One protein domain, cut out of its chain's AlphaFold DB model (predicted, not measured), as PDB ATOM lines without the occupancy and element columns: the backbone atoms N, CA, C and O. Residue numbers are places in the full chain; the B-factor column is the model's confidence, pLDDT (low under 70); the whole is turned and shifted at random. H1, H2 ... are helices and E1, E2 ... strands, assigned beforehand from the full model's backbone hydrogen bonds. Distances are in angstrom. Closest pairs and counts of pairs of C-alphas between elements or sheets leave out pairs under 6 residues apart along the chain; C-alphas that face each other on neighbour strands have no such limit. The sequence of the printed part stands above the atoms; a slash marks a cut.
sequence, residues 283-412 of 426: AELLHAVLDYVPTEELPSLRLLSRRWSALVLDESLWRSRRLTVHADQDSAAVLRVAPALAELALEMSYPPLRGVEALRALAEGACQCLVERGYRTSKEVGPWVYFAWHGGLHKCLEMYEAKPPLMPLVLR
ATOM      1  N   ALA A 283     -75.762 115.911  33.274       95.88
ATOM      2  CA  ALA A 283     -75.601 115.183  32.011       95.88
ATOM      3  C   ALA A 283     -75.635 113.665  32.224       95.88
ATOM      4  O   ALA A 283     -76.228 112.946  31.429       95.88
ATOM      5  N   GLU A 284     -75.089 113.199  33.341       96.00
ATOM      6  CA  GLU A 284     -75.028 111.799  33.749       96.00
ATOM      7  C   GLU A 284     -76.428 111.207  33.950       96.00
ATOM      8  O   GLU A 284     -76.686 110.074  33.552       96.00
ATOM      9  N   LEU A 285     -77.361 111.987  34.512       96.75
ATOM     10  CA  LEU A 285     -78.753 111.554  34.650       96.75
ATOM     11  C   LEU A 285     -79.462 111.505  33.299       96.75
ATOM     12  O   LEU A 285     -80.249 110.596  33.066       96.75
ATOM     13  N   LEU A 286     -79.179 112.452  32.401       96.50
ATOM     14  CA  LEU A 286     -79.740 112.413  31.053       96.50
ATOM     15  C   LEU A 286     -79.187 111.233  30.244       96.50
ATOM     16  O   LEU A 286     -79.957 110.600  29.534       96.50
ATOM     17  N   HIS A 287     -77.905 110.884  30.397       95.56
ATOM     18  CA  HIS A 287     -77.340 109.650  29.841       95.56
ATOM     19  C   HIS A 287     -78.054 108.411  30.374       95.56
ATOM     20  O   HIS A 287     -78.499 107.587  29.586       95.56
ATOM     21  N   ALA A 288     -78.244 108.330  31.695       95.75
ATOM     22  CA  ALA A 288     -78.955 107.215  32.306       95.75
ATOM     23  C   ALA A 288     -80.408 107.113  31.821       95.75
ATOM     24  O   ALA A 288     -80.912 106.012  31.666       95.75
ATOM     25  N   VAL A 289     -81.090 108.236  31.564       96.19
ATOM     26  CA  VAL A 289     -82.424 108.231  30.939       96.19
ATOM     27  C   VAL A 289     -82.340 107.746  29.498       96.19
ATOM     28  O   VAL A 289     -83.138 106.902  29.099       96.19
ATOM     29  N   LEU A 290     -81.371 108.256  28.730       96.69
ATOM     30  CA  LEU A 290     -81.165 107.850  27.347       96.69
ATOM     31  C   LEU A 290     -80.915 106.352  27.248       96.69
ATOM     32  O   LEU A 290     -81.487 105.769  26.346       96.69
ATOM     33  N   ASP A 291     -80.182 105.724  28.174       95.62
ATOM     34  CA  ASP A 291     -79.942 104.270  28.230       95.62
ATOM     35  C   ASP A 291     -81.219 103.411  28.202       95.62
ATOM     36  O   ASP A 291     -81.177 102.301  27.678       95.62
ATOM     37  N   TYR A 292     -82.359 103.929  28.672       95.75
ATOM     38  CA  TYR A 292     -83.654 103.233  28.609       95.75
ATOM     39  C   TYR A 292     -84.464 103.526  27.341       95.75
ATOM     40  O   TYR A 292     -85.491 102.891  27.115       95.75
ATOM     41  N   VAL A 293     -84.044 104.490  26.521       95.88
ATOM     42  CA  VAL A 293     -84.722 104.826  25.262       95.88
ATOM     43  C   VAL A 293     -84.299 103.829  24.175       95.88
ATOM     44  O   VAL A 293     -83.094 103.575  24.054       95.88
ATOM     45  N   PRO A 294     -85.226 103.301  23.354       94.12
ATOM     46  CA  PRO A 294     -84.897 102.469  22.197       94.12
ATOM     47  C   PRO A 294     -83.911 103.150  21.241       94.12
ATOM     48  O   PRO A 294     -83.919 104.369  21.050       94.12
ATOM     49  N   THR A 295     -83.028 102.359  20.633       94.25
ATOM     50  CA  THR A 295     -81.939 102.861  19.779       94.25
ATOM     51  C   THR A 295     -82.477 103.607  18.548       94.25
ATOM     52  O   THR A 295     -81.865 104.562  18.065       94.25
ATOM     53  N   GLU A 296     -83.654 103.206  18.088       91.88
ATOM     54  CA  GLU A 296     -84.390 103.700  16.930       91.88
ATOM     55  C   GLU A 296     -84.972 105.102  17.173       91.88
ATOM     56  O   GLU A 296     -85.104 105.893  16.238       91.88
ATOM     57  N   GLU A 297     -85.265 105.449  18.432       94.31
ATOM     58  CA  GLU A 297     -85.855 106.737  18.817       94.31
ATOM     59  C   GLU A 297     -84.809 107.817  19.122       94.31
ATOM     60  O   GLU A 297     -85.086 109.018  19.015       94.31
ATOM     61  N   LEU A 298     -83.576 107.415  19.445       95.06
ATOM     62  CA  LEU A 298     -82.477 108.335  19.754       95.06
ATOM     63  C   LEU A 298     -82.250 109.430  18.693       95.06
ATOM     64  O   LEU A 298     -82.043 110.586  19.084       95.06
ATOM     65  N   PRO A 299     -82.302 109.160  17.369       94.25
ATOM     66  CA  PRO A 299     -82.136 110.204  16.361       94.25
ATOM     67  C   PRO A 299     -83.159 111.338  16.494       94.25
ATOM     68  O   PRO A 299     -82.797 112.498  16.287       94.25
ATOM     69  N   SER A 300     -84.400 111.026  16.877       94.94
ATOM     70  CA  SER A 300     -85.481 112.002  17.049       94.94
ATOM     71  C   SER A 300     -85.238 112.907  18.256       94.94
ATOM     72  O   SER A 300     -85.481 114.114  18.188       94.94
ATOM     73  N   LEU A 301     -84.655 112.369  19.334       95.31
ATOM     74  CA  LEU A 301     -84.326 113.147  20.533       95.31
ATOM     75  C   LEU A 301     -83.296 114.252  20.266       95.31
ATOM     76  O   LEU A 301     -83.282 115.275  20.953       95.31
ATOM     77  N   ARG A 302     -82.479 114.118  19.213       95.25
ATOM     78  CA  ARG A 302     -81.530 115.162  18.787       95.25
ATOM     79  C   ARG A 302     -82.205 116.467  18.383       95.25
ATOM     80  O   ARG A 302     -81.530 117.497  18.335       95.25
ATOM     81  N   LEU A 303     -83.494 116.417  18.054       94.69
ATOM     82  CA  LEU A 303     -84.278 117.567  17.620       94.69
ATOM     83  C   LEU A 303     -84.881 118.348  18.795       94.69
ATOM     84  O   LEU A 303     -85.339 119.469  18.586       94.69
ATOM     85  N   LEU A 304     -84.857 117.799  20.017       92.69
ATOM     86  CA  LEU A 304     -85.457 118.436  21.193       92.69
ATOM     87  C   LEU A 304     -84.692 119.689  21.620       92.69
ATOM     88  O   LEU A 304     -85.272 120.762  21.773       92.69
ATOM     89  N   SER A 305     -83.377 119.567  21.808       94.50
ATOM     90  CA  SER A 305     -82.511 120.711  22.087       94.50
ATOM     91  C   SER A 305     -81.055 120.414  21.734       94.50
ATOM     92  O   SER A 305     -80.658 119.267  21.512       94.50
ATOM     93  N   ARG A 306     -80.217 121.460  21.693       95.38
ATOM     94  CA  ARG A 306     -78.774 121.314  21.416       95.38
ATOM     95  C   ARG A 306     -78.089 120.390  22.419       95.38
ATOM     96  O   ARG A 306     -77.158 119.679  22.052       95.38
ATOM     97  N   ARG A 307     -78.567 120.388  23.667       95.31
ATOM     98  CA  ARG A 307     -78.028 119.553  24.736       95.31
ATOM     99  C   ARG A 307     -78.326 118.075  24.492       95.31
ATOM    100  O   ARG A 307     -77.402 117.273  24.522       95.31
ATOM    101  N   TRP A 308     -79.572 117.734  24.168       96.31
ATOM    102  CA  TRP A 308     -79.952 116.369  23.785       96.31
ATOM    103  C   TRP A 308     -79.205 115.895  22.539       96.31
ATOM    104  O   TRP A 308     -78.726 114.768  22.499       96.31
ATOM    105  N   SER A 309     -79.018 116.778  21.554       95.88
ATOM    106  CA  SER A 309     -78.218 116.470  20.365       95.88
ATOM    107  C   SER A 309     -76.775 116.090  20.707       95.88
ATOM    108  O   SER A 309     -76.258 115.127  20.147       95.88
ATOM    109  N   ALA A 310     -76.138 116.805  21.643       96.25
ATOM    110  CA  ALA A 310     -74.785 116.491  22.098       96.25
ATOM    111  C   ALA A 310     -74.717 115.151  22.849       96.25
ATOM    112  O   ALA A 310     -73.803 114.375  22.599       96.25
ATOM    113  N   LEU A 311     -75.701 114.862  23.709       96.12
ATOM    114  CA  LEU A 311     -75.768 113.607  24.469       96.12
ATOM    115  C   LEU A 311     -75.986 112.391  23.563       96.12
ATOM    116  O   LEU A 311     -75.314 111.379  23.716       96.12
ATOM    117  N   VAL A 312     -76.887 112.498  22.583       96.38
ATOM    118  CA  VAL A 312     -77.127 111.418  21.614       96.38
ATOM    119  C   VAL A 312     -75.911 111.189  20.716       96.38
ATOM    120  O   VAL A 312     -75.705 110.079  20.246       96.38
ATOM    121  N   LEU A 313     -75.099 112.212  20.451       95.56
ATOM    122  CA  LEU A 313     -73.871 112.059  19.667       95.56
ATOM    123  C   LEU A 313     -72.675 111.556  20.486       95.56
ATOM    124  O   LEU A 313     -71.628 111.291  19.895       95.56
ATOM    125  N   ASP A 314     -72.798 111.433  21.808       95.94
ATOM    126  CA  ASP A 314     -71.720 110.911  22.639       95.94
ATOM    127  C   ASP A 314     -71.487 109.425  22.337       95.94
ATOM    128  O   ASP A 314     -72.404 108.606  22.355       95.94
ATOM    129  N   GLU A 315     -70.231 109.066  22.089       95.12
ATOM    130  CA  GLU A 315     -69.804 107.691  21.861       95.12
ATOM    131  C   GLU A 315     -70.157 106.760  23.017       95.12
ATOM    132  O   GLU A 315     -70.444 105.587  22.779       95.12
ATOM    133  N   SER A 316     -70.117 107.261  24.256       94.56
ATOM    134  CA  SER A 316     -70.363 106.450  25.450       94.56
ATOM    135  C   SER A 316     -71.733 105.759  25.404       94.56
ATOM    136  O   SER A 316     -71.826 104.579  25.744       94.56
ATOM    137  N   LEU A 317     -72.745 106.450  24.866       95.19
ATOM    138  CA  LEU A 317     -74.122 105.975  24.742       95.19
ATOM    139  C   LEU A 317     -74.257 104.786  23.778       95.19
ATOM    140  O   LEU A 317     -75.112 103.927  23.964       95.19
ATOM    141  N   TRP A 318     -73.424 104.715  22.736       95.25
ATOM    142  CA  TRP A 318     -73.558 103.705  21.677       95.25
ATOM    143  C   TRP A 318     -72.764 102.424  21.942       95.25
ATOM    144  O   TRP A 318     -73.063 101.381  21.355       95.25
ATOM    145  N   ARG A 319     -71.787 102.471  22.856       92.81
ATOM    146  CA  ARG A 319     -70.898 101.338  23.178       92.81
ATOM    147  C   ARG A 319     -71.592 100.174  23.882       92.81
ATOM    148  O   ARG A 319     -71.032  99.084  23.943       92.81
ATOM    149  N   SER A 320     -72.769 100.389  24.449       90.31
ATOM    150  CA  SER A 320     -73.574  99.351  25.101       90.31
ATOM    151  C   SER A 320     -74.772  98.922  24.258       90.31
ATOM    152  O   SER A 320     -75.497  98.011  24.651       90.31
ATOM    153  N   ARG A 321     -74.994  99.561  23.103       92.62
ATOM    154  CA  ARG A 321     -76.231  99.414  22.342       92.62
ATOM    155  C   ARG A 321     -76.116  98.425  21.206       92.62
ATOM    156  O   ARG A 321     -75.102  98.346  20.506       92.62
ATOM    157  N   ARG A 322     -77.230  97.728  21.007       91.06
ATOM    158  CA  ARG A 322     -77.515  96.933  19.826       91.06
ATOM    159  C   ARG A 322     -78.519  97.697  18.970       91.06
ATOM    160  O   ARG A 322     -79.505  98.210  19.493       91.06
ATOM    161  N   LEU A 323     -78.241  97.791  17.674       90.81
ATOM    162  CA  LEU A 323     -79.214  98.252  16.688       90.81
ATOM    163  C   LEU A 323     -79.746  97.039  15.939       90.81
ATOM    164  O   LEU A 323     -78.944  96.300  15.364       90.81
ATOM    165  N   THR A 324     -81.065  96.872  15.925       88.56
ATOM    166  CA  THR A 324     -81.737  95.905  15.063       88.56
ATOM    167  C   THR A 324     -82.251  96.638  13.834       88.56
ATOM    168  O   THR A 324     -83.064  97.551  13.921       88.56
ATOM    169  N   VAL A 325     -81.723  96.288  12.666       84.38
ATOM    170  CA  VAL A 325     -82.128  96.921  11.411       84.38
ATOM    171  C   VAL A 325     -83.192  96.076  10.743       84.38
ATOM    172  O   VAL A 325     -82.890  94.990  10.243       84.38
ATOM    173  N   HIS A 326     -84.399  96.625  10.681       83.38
ATOM    174  CA  HIS A 326     -85.480  96.110   9.852       83.38
ATOM    175  C   HIS A 326     -85.445  96.779   8.471       83.38
ATOM    176  O   HIS A 326     -85.112  97.959   8.334       83.38
ATOM    177  N   ALA A 327     -85.756  96.016   7.420       74.44
ATOM    178  CA  ALA A 327     -85.639  96.469   6.028       74.44
ATOM    179  C   ALA A 327     -86.616  97.601   5.639       74.44
ATOM    180  O   ALA A 327     -86.484  98.183   4.562       74.44
ATOM    181  N   ASP A 328     -87.605  97.883   6.482       74.38
ATOM    182  CA  ASP A 328     -88.651  98.888   6.307       74.38
ATOM    183  C   ASP A 328     -88.363 100.220   7.025       74.38
ATOM    184  O   ASP A 328     -88.961 101.236   6.668       74.38
ATOM    185  N   GLN A 329     -87.434 100.249   7.985       73.69
ATOM    186  CA  GLN A 329     -87.120 101.443   8.775       73.69
ATOM    187  C   GLN A 329     -85.905 102.210   8.234       73.69
ATOM    188  O   GLN A 329     -84.960 101.622   7.697       73.69
ATOM    189  N   ASP A 330     -85.884 103.538   8.429       80.00
ATOM    190  CA  ASP A 330     -84.745 104.416   8.096       80.00
ATOM    191  C   ASP A 330     -83.576 104.230   9.084       80.00
ATOM    192  O   ASP A 330     -83.128 105.137   9.788       80.00
ATOM    193  N   SER A 331     -83.044 103.012   9.116       84.00
ATOM    194  CA  SER A 331     -81.895 102.624   9.934       84.00
ATOM    195  C   SER A 331     -80.624 103.392   9.550       84.00
ATOM    196  O   SER A 331     -79.677 103.484  10.333       84.00
ATOM    197  N   ALA A 332     -80.598 104.001   8.357       83.75
ATOM    198  CA  ALA A 332     -79.508 104.868   7.938       83.75
ATOM    199  C   ALA A 332     -79.421 106.130   8.810       83.75
ATOM    200  O   ALA A 332     -78.313 106.592   9.092       83.75
ATOM    201  N   ALA A 333     -80.550 106.673   9.276       85.88
ATOM    202  CA  ALA A 333     -80.550 107.800  10.204       85.88
ATOM    203  C   ALA A 333     -79.869 107.436  11.533       85.88
ATOM    204  O   ALA A 333     -79.026 108.202  12.007       85.88
ATOM    205  N   VAL A 334     -80.161 106.251  12.080       89.12
ATOM    206  CA  VAL A 334     -79.553 105.750  13.323       89.12
ATOM    207  C   VAL A 334     -78.042 105.563  13.158       89.12
ATOM    208  O   VAL A 334     -77.254 106.064  13.956       89.12
ATOM    209  N   LEU A 335     -77.603 104.935  12.065       89.50
ATOM    210  CA  LEU A 335     -76.175 104.703  11.818       89.50
ATOM    211  C   LEU A 335     -75.360 105.991  11.650       89.50
ATOM    212  O   LEU A 335     -74.204 106.055  12.076       89.50
ATOM    213  N   ARG A 336     -75.954 107.053  11.089       88.31
ATOM    214  CA  ARG A 336     -75.291 108.368  11.010       88.31
ATOM    215  C   ARG A 336     -75.030 108.961  12.393       88.31
ATOM    216  O   ARG A 336     -74.035 109.665  12.569       88.31
ATOM    217  N   VAL A 337     -75.904 108.687  13.362       90.81
ATOM    218  CA  VAL A 337     -75.825 109.255  14.717       90.81
ATOM    219  C   VAL A 337     -75.125 108.359  15.724       90.81
ATOM    220  O   VAL A 337     -74.838 108.839  16.812       90.81
ATOM    221  N   ALA A 338     -74.806 107.121  15.343       91.44
ATOM    222  CA  ALA A 338     -74.139 106.131  16.175       91.44
ATOM    223  C   ALA A 338     -72.630 106.037  15.859       91.44
ATOM    224  O   ALA A 338     -72.209 105.211  15.041       91.44
ATOM    225  N   PRO A 339     -71.770 106.898  16.441       82.56
ATOM    226  CA  PRO A 339     -70.328 106.868  16.203       82.56
ATOM    227  C   PRO A 339     -69.624 105.608  16.692       82.56
ATOM    228  O   PRO A 339     -68.654 105.186  16.065       82.56
ATOM    229  N   ALA A 340     -70.127 105.004  17.768       89.62
ATOM    230  CA  ALA A 340     -69.465 103.915  18.477       89.62
ATOM    231  C   ALA A 340     -70.427 102.759  18.793       89.62
ATOM    232  O   ALA A 340     -70.405 102.226  19.901       89.62
ATOM    233  N   LEU A 341     -71.297 102.406  17.840       89.12
ATOM    234  CA  LEU A 341     -72.231 101.288  17.997       89.12
ATOM    235  C   LEU A 341     -71.463  99.980  18.235       89.12
ATOM    236  O   LEU A 341     -70.619  99.609  17.418       89.12
ATOM    237  N   ALA A 342     -71.763  99.287  19.332       85.56
ATOM    238  CA  ALA A 342     -71.057  98.059  19.691       85.56
ATOM    239  C   ALA A 342     -71.542  96.818  18.940       85.56
ATOM    240  O   ALA A 342     -70.732  95.963  18.588       85.56
ATOM    241  N   GLU A 343     -72.845  96.691  18.690       84.38
ATOM    242  CA  GLU A 343     -73.396  95.540  17.971       84.38
ATOM    243  C   GLU A 343     -74.458  95.985  16.962       84.38
ATOM    244  O   GLU A 343     -75.349  96.775  17.273       84.38
ATOM    245  N   LEU A 344     -74.367  95.457  15.739       85.81
ATOM    246  CA  LEU A 344     -75.348  95.666  14.678       85.81
ATOM    247  C   LEU A 344     -75.987  94.318  14.333       85.81
ATOM    248  O   LEU A 344     -75.339  93.443  13.753       85.81
ATOM    249  N   ALA A 345     -77.254  94.149  14.696       81.12
ATOM    250  CA  ALA A 345     -78.076  93.010  14.312       81.12
ATOM    251  C   ALA A 345     -78.917  93.386  13.085       81.12
ATOM    252  O   ALA A 345     -79.515  94.457  13.027       81.12
ATOM    253  N   LEU A 346     -78.932  92.527  12.066       76.69
ATOM    254  CA  LEU A 346     -79.686  92.771  10.839       76.69
ATOM    255  C   LEU A 346     -80.817  91.749  10.778       76.69
ATOM    256  O   LEU A 346     -80.577  90.558  10.555       76.69
ATOM    257  N   GLU A 347     -82.047  92.215  10.978       77.44
ATOM    258  CA  GLU A 347     -83.233  91.372  10.927       77.44
ATOM    259  C   GLU A 347     -83.971  91.573   9.609       77.44
ATOM    260  O   GLU A 347     -84.595  92.594   9.327       77.44
ATOM    261  N   MET A 348     -83.877  90.554   8.761       65.75
ATOM    262  CA  MET A 348     -84.540  90.549   7.468       65.75
ATOM    263  C   MET A 348     -85.930  89.934   7.602       65.75
ATOM    264  O   MET A 348     -86.074  88.710   7.620       65.75
ATOM    265  N   SER A 349     -86.966  90.769   7.624       63.75
ATOM    266  CA  SER A 349     -88.329  90.315   7.355       63.75
ATOM    267  C   SER A 349     -88.486  90.047   5.844       63.75
ATOM    268  O   SER A 349     -88.146  90.864   4.989       63.75
ATOM    269  N   TYR A 350     -88.917  88.834   5.486       65.12
ATOM    270  CA  TYR A 350     -89.143  88.395   4.097       65.12
ATOM    271  C   TYR A 350     -90.269  89.197   3.398       65.12
ATOM    272  O   TYR A 350     -91.213  89.581   4.083       65.12
ATOM    273  N   PRO A 351     -90.275  89.356   2.045       52.50
ATOM    274  CA  PRO A 351     -89.392  88.758   1.036       52.50
ATOM    275  C   PRO A 351     -88.316  89.712   0.452       52.50
ATOM    276  O   PRO A 351     -88.448  90.935   0.481       52.50
ATOM    277  N   PRO A 352     -87.242  89.157  -0.152       56.50
ATOM    278  CA  PRO A 352     -85.875  89.672  -0.006       56.50
ATOM    279  C   PRO A 352     -85.397  90.661  -1.078       56.50
ATOM    280  O   PRO A 352     -84.296  91.183  -0.948       56.50
ATOM    281  N   LEU A 353     -86.163  90.954  -2.133       54.97
ATOM    282  CA  LEU A 353     -85.623  91.766  -3.240       54.97
ATOM    283  C   LEU A 353     -85.305  93.207  -2.816       54.97
ATOM    284  O   LEU A 353     -84.269  93.736  -3.208       54.97
ATOM    285  N   ARG A 354     -86.125  93.805  -1.941       57.28
ATOM    286  CA  ARG A 354     -85.782  95.090  -1.308       57.28
ATOM    287  C   ARG A 354     -84.768  94.936  -0.178       57.28
ATOM    288  O   ARG A 354     -83.932  95.811  -0.006       57.28
ATOM    289  N   GLY A 355     -84.801  93.819   0.551       59.91
ATOM    290  CA  GLY A 355     -83.886  93.558   1.663       59.91
ATOM    291  C   GLY A 355     -82.417  93.485   1.238       59.91
ATOM    292  O   GLY A 355     -81.558  93.972   1.962       59.91
ATOM    293  N   VAL A 356     -82.111  92.938   0.055       65.12
ATOM    294  CA  VAL A 356     -80.727  92.855  -0.454       65.12
ATOM    295  C   VAL A 356     -80.196  94.219  -0.899       65.12
ATOM    296  O   VAL A 356     -79.045  94.548  -0.620       65.12
ATOM    297  N   GLU A 357     -81.020  95.035  -1.561       66.94
ATOM    298  CA  GLU A 357     -80.649  96.409  -1.924       66.94
ATOM    299  C   GLU A 357     -80.534  97.303  -0.687       66.94
ATOM    300  O   GLU A 357     -79.582  98.073  -0.589       66.94
ATOM    301  N   ALA A 358     -81.434  97.142   0.288       63.66
ATOM    302  CA  ALA A 358     -81.353  97.808   1.582       63.66
ATOM    303  C   ALA A 358     -80.082  97.396   2.330       63.66
ATOM    304  O   ALA A 358     -79.358  98.266   2.791       63.66
ATOM    305  N   LEU A 359     -79.743  96.102   2.368       65.94
ATOM    306  CA  LEU A 359     -78.487  95.598   2.933       65.94
ATOM    307  C   LEU A 359     -77.264  96.176   2.236       65.94
ATOM    308  O   LEU A 359     -76.305  96.544   2.906       65.94
ATOM    309  N   ARG A 360     -77.280  96.255   0.902       72.12
ATOM    310  CA  ARG A 360     -76.200  96.887   0.143       72.12
ATOM    311  C   ARG A 360     -76.092  98.366   0.506       72.12
ATOM    312  O   ARG A 360     -74.998  98.804   0.824       72.12
ATOM    313  N   ALA A 361     -77.199  99.106   0.522       70.56
ATOM    314  CA  ALA A 361     -77.212 100.526   0.869       70.56
ATOM    315  C   ALA A 361     -76.781 100.777   2.325       70.56
ATOM    316  O   ALA A 361     -76.049 101.724   2.597       70.56
ATOM    317  N   LEU A 362     -77.177  99.905   3.254       67.06
ATOM    318  CA  LEU A 362     -76.744  99.918   4.650       67.06
ATOM    319  C   LEU A 362     -75.256  99.612   4.783       67.06
ATOM    320  O   LEU A 362     -74.558 100.308   5.512       67.06
ATOM    321  N   ALA A 363     -74.763  98.604   4.067       69.69
ATOM    322  CA  ALA A 363     -73.353  98.241   4.057       69.69
ATOM    323  C   ALA A 363     -72.498  99.357   3.449       69.69
ATOM    324  O   ALA A 363     -71.481  99.733   4.026       69.69
ATOM    325  N   GLU A 364     -72.921  99.916   2.315       74.31
ATOM    326  CA  GLU A 364     -72.268 101.043   1.649       74.31
ATOM    327  C   GLU A 364     -72.299 102.290   2.535       74.31
ATOM    328  O   GLU A 364     -71.261 102.917   2.732       74.31
ATOM    329  N   GLY A 365     -73.443 102.599   3.149       69.56
ATOM    330  CA  GLY A 365     -73.601 103.715   4.078       69.56
ATOM    331  C   GLY A 365     -72.754 103.562   5.342       69.56
ATOM    332  O   GLY A 365     -72.093 104.515   5.753       69.56
ATOM    333  N   ALA A 366     -72.705 102.363   5.929       66.50
ATOM    334  CA  ALA A 366     -71.849 102.055   7.071       66.50
ATOM    335  C   ALA A 366     -70.365 102.163   6.696       66.50
ATOM    336  O   ALA A 366     -69.596 102.817   7.400       66.50
ATOM    337  N   CYS A 367     -69.961 101.599   5.553       63.94
ATOM    338  CA  CYS A 367     -68.599 101.725   5.038       63.94
ATOM    339  C   CYS A 367     -68.224 103.188   4.781       63.94
ATOM    340  O   CYS A 367     -67.127 103.610   5.138       63.94
ATOM    341  N   GLN A 368     -69.129 103.975   4.199       68.62
ATOM    342  CA  GLN A 368     -68.896 105.385   3.925       68.62
ATOM    343  C   GLN A 368     -68.792 106.206   5.215       68.62
ATOM    344  O   GLN A 368     -67.860 106.996   5.341       68.62
ATOM    345  N   CYS A 369     -69.648 105.954   6.211       59.03
ATOM    346  CA  CYS A 369     -69.541 106.583   7.531       59.03
ATOM    347  C   CYS A 369     -68.204 106.258   8.213       59.03
ATOM    348  O   CYS A 369     -67.596 107.133   8.828       59.03
ATOM    349  N   LEU A 370     -67.714 105.018   8.095       61.44
ATOM    350  CA  LEU A 370     -66.397 104.636   8.613       61.44
ATOM    351  C   LEU A 370     -65.269 105.382   7.879       61.44
ATOM    352  O   LEU A 370     -64.366 105.921   8.516       61.44
ATOM    353  N   VAL A 371     -65.341 105.482   6.550       65.81
ATOM    354  CA  VAL A 371     -64.347 106.211   5.742       65.81
ATOM    355  C   VAL A 371     -64.335 107.710   6.063       65.81
ATOM    356  O   VAL A 371     -63.263 108.272   6.284       65.81
ATOM    357  N   GLU A 372     -65.500 108.359   6.136       67.75
ATOM    358  CA  GLU A 372     -65.636 109.790   6.463       67.75
ATOM    359  C   GLU A 372     -65.112 110.119   7.867       67.75
ATOM    360  O   GLU A 372     -64.555 111.194   8.092       67.75
ATOM    361  N   ARG A 373     -65.204 109.166   8.800       59.97
ATOM    362  CA  ARG A 373     -64.669 109.285  10.164       59.97
ATOM    363  C   ARG A 373     -63.166 109.010  10.268       59.97
ATOM    364  O   ARG A 373     -62.626 108.943  11.367       59.97
ATOM    365  N   GLY A 374     -62.467 108.864   9.141       47.66
ATOM    366  CA  GLY A 374     -61.017 108.696   9.119       47.66
ATOM    367  C   GLY A 374     -60.543 107.303   9.534       47.66
ATOM    368  O   GLY A 374     -59.333 107.097   9.674       47.66
ATOM    369  N   TYR A 375     -61.452 106.328   9.674       44.06
ATOM    370  CA  TYR A 375     -61.054 104.931   9.774       44.06
ATOM    371  C   TYR A 375     -60.423 104.547   8.437       44.06
ATOM    372  O   TYR A 375     -61.097 104.392   7.417       44.06
ATOM    373  N   ARG A 376     -59.087 104.444   8.418       39.81
ATOM    374  CA  ARG A 376     -58.366 103.978   7.234       39.81
ATOM    375  C   ARG A 376     -58.798 102.543   6.977       39.81
ATOM    376  O   ARG A 376     -58.332 101.621   7.643       39.81
ATOM    377  N   THR A 377     -59.613 102.345   5.950       42.84
ATOM    378  CA  THR A 377     -59.648 101.077   5.235       42.84
ATOM    379  C   THR A 377     -58.252 100.903   4.637       42.84
ATOM    380  O   THR A 377     -57.915 101.434   3.581       42.84
ATOM    381  N   SER A 378     -57.350 100.271   5.396       34.72
ATOM    382  CA  SER A 378     -56.005  99.947   4.921       34.72
ATOM    383  C   SER A 378     -56.131  99.298   3.539       34.72
ATOM    384  O   SER A 378     -57.015  98.465   3.334       34.72
ATOM    385  N   LYS A 379     -55.258  99.656   2.588       34.72
ATOM    386  CA  LYS A 379     -55.218  99.050   1.241       34.72
ATOM    387  C   LYS A 379     -55.112  97.516   1.273       34.72
ATOM    388  O   LYS A 379     -55.418  96.877   0.273       34.72
ATOM    389  N   GLU A 380     -54.730  96.934   2.408       33.88
ATOM    390  CA  GLU A 380     -54.663  95.487   2.633       33.88
ATOM    391  C   GLU A 380     -55.940  94.905   3.263       33.88
ATOM    392  O   GLU A 380     -56.195  93.715   3.128       33.88
ATOM    393  N   VAL A 381     -56.783  95.731   3.891       38.25
ATOM    394  CA  VAL A 381     -58.034  95.334   4.573       38.25
ATOM    395  C   VAL A 381     -59.268  95.642   3.721       38.25
ATOM    396  O   VAL A 381     -60.254  94.913   3.786       38.25
ATOM    397  N   GLY A 382     -59.189  96.661   2.859       34.19
ATOM    398  CA  GLY A 382     -60.220  97.003   1.877       34.19
ATOM    399  C   GLY A 382     -60.675  95.795   1.057       34.19
ATOM    400  O   GLY A 382     -61.870  95.538   1.023       34.19
ATOM    401  N   PRO A 383     -59.772  94.970   0.497       33.81
ATOM    402  CA  PRO A 383     -60.169  93.772  -0.222       33.81
ATOM    403  C   PRO A 383     -60.776  92.703   0.673       33.81
ATOM    404  O   PRO A 383     -61.584  91.976   0.146       33.81
ATOM    405  N   TRP A 384     -60.443  92.594   1.967       31.12
ATOM    406  CA  TRP A 384     -60.919  91.517   2.854       31.12
ATOM    407  C   TRP A 384     -62.224  91.834   3.569       31.12
ATOM    408  O   TRP A 384     -63.027  90.930   3.732       31.12
ATOM    409  N   VAL A 385     -62.487  93.086   3.946       40.19
ATOM    410  CA  VAL A 385     -63.835  93.497   4.369       40.19
ATOM    411  C   VAL A 385     -64.749  93.465   3.150       40.19
ATOM    412  O   VAL A 385     -65.824  92.887   3.216       40.19
ATOM    413  N   TYR A 386     -64.275  93.931   1.992       40.06
ATOM    414  CA  TYR A 386     -65.009  93.809   0.736       40.06
ATOM    415  C   TYR A 386     -65.115  92.351   0.243       40.06
ATOM    416  O   TYR A 386     -66.136  92.029  -0.334       40.06
ATOM    417  N   PHE A 387     -64.162  91.434   0.490       34.00
ATOM    418  CA  PHE A 387     -64.237  90.000   0.112       34.00
ATOM    419  C   PHE A 387     -64.979  89.142   1.130       34.00
ATOM    420  O   PHE A 387     -65.649  88.199   0.737       34.00
ATOM    421  N   ALA A 388     -64.844  89.393   2.427       41.53
ATOM    422  CA  ALA A 388     -65.618  88.689   3.443       41.53
ATOM    423  C   ALA A 388     -67.081  89.126   3.352       41.53
ATOM    424  O   ALA A 388     -67.969  88.291   3.488       41.53
ATOM    425  N   TRP A 389     -67.327  90.396   3.011       46.75
ATOM    426  CA  TRP A 389     -68.664  90.905   2.745       46.75
ATOM    427  C   TRP A 389     -69.158  90.517   1.356       46.75
ATOM    428  O   TRP A 389     -70.145  89.820   1.291       46.75
ATOM    429  N   HIS A 390     -68.510  90.834   0.232       44.50
ATOM    430  CA  HIS A 390     -69.007  90.368  -1.074       44.50
ATOM    431  C   HIS A 390     -68.913  88.858  -1.233       44.50
ATOM    432  O   HIS A 390     -69.849  88.275  -1.736       44.50
ATOM    433  N   GLY A 391     -67.845  88.189  -0.818       45.75
ATOM    434  CA  GLY A 391     -67.734  86.732  -0.926       45.75
ATOM    435  C   GLY A 391     -68.632  85.993   0.064       45.75
ATOM    436  O   GLY A 391     -69.237  84.993  -0.307       45.75
ATOM    437  N   GLY A 392     -68.775  86.492   1.295       51.56
ATOM    438  CA  GLY A 392     -69.703  85.940   2.285       51.56
ATOM    439  C   GLY A 392     -71.157  86.247   1.949       51.56
ATOM    440  O   GLY A 392     -71.964  85.334   1.927       51.56
ATOM    441  N   LEU A 393     -71.490  87.489   1.595       50.41
ATOM    442  CA  LEU A 393     -72.833  87.910   1.188       50.41
ATOM    443  C   LEU A 393     -73.218  87.298  -0.159       50.41
ATOM    444  O   LEU A 393     -74.325  86.811  -0.264       50.41
ATOM    445  N   HIS A 394     -72.338  87.231  -1.163       49.31
ATOM    446  CA  HIS A 394     -72.633  86.559  -2.440       49.31
ATOM    447  C   HIS A 394     -72.824  85.059  -2.243       49.31
ATOM    448  O   HIS A 394     -73.721  84.488  -2.843       49.31
ATOM    449  N   LYS A 395     -72.054  84.415  -1.358       48.44
ATOM    450  CA  LYS A 395     -72.241  82.995  -1.035       48.44
ATOM    451  C   LYS A 395     -73.464  82.749  -0.152       48.44
ATOM    452  O   LYS A 395     -74.138  81.743  -0.329       48.44
ATOM    453  N   CYS A 396     -73.790  83.670   0.754       47.50
ATOM    454  CA  CYS A 396     -75.041  83.670   1.506       47.50
ATOM    455  C   CYS A 396     -76.233  83.888   0.573       47.50
ATOM    456  O   CYS A 396     -77.205  83.167   0.719       47.50
ATOM    457  N   LEU A 397     -76.140  84.800  -0.400       51.38
ATOM    458  CA  LEU A 397     -77.146  85.067  -1.432       51.38
ATOM    459  C   LEU A 397     -77.302  83.870  -2.375       51.38
ATOM    460  O   LEU A 397     -78.425  83.445  -2.593       51.38
ATOM    461  N   GLU A 398     -76.211  83.253  -2.838       53.31
ATOM    462  CA  GLU A 398     -76.238  82.000  -3.609       53.31
ATOM    463  C   GLU A 398     -76.865  80.853  -2.799       53.31
ATOM    464  O   GLU A 398     -77.677  80.090  -3.320       53.31
ATOM    465  N   MET A 399     -76.529  80.730  -1.508       50.34
ATOM    466  CA  MET A 399     -77.155  79.757  -0.607       50.34
ATOM    467  C   MET A 399     -78.647  80.050  -0.392       50.34
ATOM    468  O   MET A 399     -79.436  79.109  -0.340       50.34
ATOM    469  N   TYR A 400     -79.038  81.322  -0.297       44.75
ATOM    470  CA  TYR A 400     -80.422  81.764  -0.098       44.75
ATOM    471  C   TYR A 400     -81.283  81.564  -1.350       44.75
ATOM    472  O   TYR A 400     -82.404  81.070  -1.246       44.75
ATOM    473  N   GLU A 401     -80.753  81.909  -2.528       53.53
ATOM    474  CA  GLU A 401     -81.371  81.659  -3.836       53.53
ATOM    475  C   GLU A 401     -81.537  80.157  -4.087       53.53
ATOM    476  O   GLU A 401     -82.539  79.728  -4.661       53.53
ATOM    477  N   ALA A 402     -80.594  79.340  -3.604       55.94
ATOM    478  CA  ALA A 402     -80.690  77.887  -3.673       55.94
ATOM    479  C   ALA A 402     -81.672  77.292  -2.645       55.94
ATOM    480  O   ALA A 402     -82.307  76.272  -2.933       55.94
ATOM    481  N   LYS A 403     -81.787  77.872  -1.438       40.81
ATOM    482  CA  LYS A 403     -82.706  77.415  -0.382       40.81
ATOM    483  C   LYS A 403     -82.839  78.458   0.748       40.81
ATOM    484  O   LYS A 403     -81.899  78.586   1.524       40.81
ATOM    485  N   PRO A 404     -83.980  79.149   0.919       46.34
ATOM    486  CA  PRO A 404     -84.150  80.162   1.967       46.34
ATOM    487  C   PRO A 404     -84.147  79.551   3.390       46.34
ATOM    488  O   PRO A 404     -85.050  78.769   3.700       46.34
ATOM    489  N   PRO A 405     -83.173  79.861   4.271       43.72
ATOM    490  CA  PRO A 405     -83.236  79.535   5.691       43.72
ATOM    491  C   PRO A 405     -84.003  80.604   6.493       43.72
ATOM    492  O   PRO A 405     -83.845  81.801   6.277       43.72
ATOM    493  N   LEU A 406     -84.765  80.159   7.495       40.34
ATOM    494  CA  LEU A 406     -85.555  80.983   8.426       40.34
ATOM    495  C   LEU A 406     -84.725  81.635   9.561       40.34
ATOM    496  O   LEU A 406     -85.264  81.856  10.640       40.34
ATOM    497  N   MET A 407     -83.418  81.876   9.395       38.12
ATOM    498  CA  MET A 407     -82.554  82.300  10.515       38.12
ATOM    499  C   MET A 407     -82.067  83.757  10.430       38.12
ATOM    500  O   MET A 407     -81.681  84.192   9.342       38.12
ATOM    501  N   PRO A 408     -82.012  84.479  11.572       44.75
ATOM    502  CA  PRO A 408     -81.464  85.832  11.657       44.75
ATOM    503  C   PRO A 408     -79.938  85.851  11.454       44.75
ATOM    504  O   PRO A 408     -79.217  84.943  11.879       44.75
ATOM    505  N   LEU A 409     -79.440  86.907  10.805       45.59
ATOM    506  CA  LEU A 409     -78.014  87.164  10.584       45.59
ATOM    507  C   LEU A 409     -77.499  88.121  11.667       45.59
ATOM    508  O   LEU A 409     -77.780  89.316  11.646       45.59
ATOM    509  N   VAL A 410     -76.703  87.604  12.606       45.38
ATOM    510  CA  VAL A 410     -76.093  88.415  13.674       45.38
ATOM    511  C   VAL A 410     -74.627  88.699  13.341       45.38
ATOM    512  O   VAL A 410     -73.798  87.784  13.319       45.38
ATOM    513  N   LEU A 411     -74.280  89.969  13.111       48.91
ATOM    514  CA  LEU A 411     -72.897  90.419  12.940       48.91
ATOM    515  C   LEU A 411     -72.352  90.909  14.289       48.91
ATOM    516  O   LEU A 411     -72.637  92.016  14.733       48.91
ATOM    517  N   ARG A 412     -71.552  90.070  14.959       39.75
ATOM    518  CA  ARG A 412     -70.914  90.414  16.241       39.75
ATOM    519  C   ARG A 412     -69.514  90.987  16.069       39.75
ATOM    520  O   ARG A 412     -68.701  90.460  15.312       39.75
TER     521      ARG A 412
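This is residues 283 to 412 of the 426 residues of the protein "uncharacterized protein LOC117649901" of Thrips palmi (UniProt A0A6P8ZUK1). A small three-strand sheet, grazed by the short helix H5 and by the long helix H6, which pack on each other, lies between a cluster of four short helices, H1 to H4, at one end of the domain and the long helix H7 at the other end, where H7 runs side by side with H6 in the opposite direction, near it but with a gap between them. The printed part has 130 residues with seven named helices and three named strands, in the order H1 H2 H3 H4 E1 H5 E2 H6 H7 E3, and its class is mostly helix. The mixed sheet has the order E1 E2 E3. The whole is only just compact, close to loose, with a radius of gyration of the C-alphas of 16.4 A, and it spans 51 by 35 by 21 A.

Start with H1, residues 283 to 290, which touches H3, residues 306 to 312, at a steep tilt of 62 degrees; their closest C-alphas, of His 287 and Leu 311, are 6.9 A apart. H2, residues 298 to 301, touches H3, with the C-alphas of Leu 301 and Trp 308 closest at 6.3 A. H4, residues 315 to 318, is close to H1 but not clearly touching, at 7.1 A between the C-alphas of His 287 and Leu 317. H5, residues 331 to 337, touches H2, with the C-alphas of Pro 299 and Val 334 closest at 6.0 A. Look next at E1, residues 322 to 326, and E2, residues 343 to 347: they are parallel neighbours, with N 325 and O 345 at 2.9 A. E1, H5 and E2 form a strand-helix-strand unit, two parallel neighbour strands with a helix between, and its crossover is right-handed. E3, residues 409 to 411, is antiparallel to E2, with N 346 and O 409 at 3.4 A. H6, residues 353 to 372, touches H5 with its residues 362 to 369 alone, at a shallow tilt of 10 degrees, the same way; the C-alphas of Ala 332 and Leu 362 are closest, at 6.6 A. H5 and H6 each only graze the sheet. H7, residues 382 to 402, is near H6, with 9 pairs of C-alphas within 10 A. Every O i to N i+4 pair is within hydrogen-bond range in H1, H3, H5 and H7, and 15 of 16 are in H6; H2 and H4 are too short for such a pair.

Find C-alpha 283 at (-75.601, 115.183, 32.011), where H1 begins. E1 and E2 each measure 12.8 A from first to last C-alpha. H6 runs 28.6 A from C-alpha 353 at (-85.623, 91.766, -3.240), and H7 also measures 28.6 A. E3 ends at C-alpha 411, (-72.897, 90.419, 12.940).

The C-alphas of Ala 283 and Ala 402 are farthest apart, at 51.9 A. The printed part has no cut, and no link is long. Residues 378 to 384, of which 382 to 384 belong to H7, stand free. The model's mean pLDDT over the printed part is 71.3; residues 348 to 359, 362 to 363 and 365 to 412 are under 70.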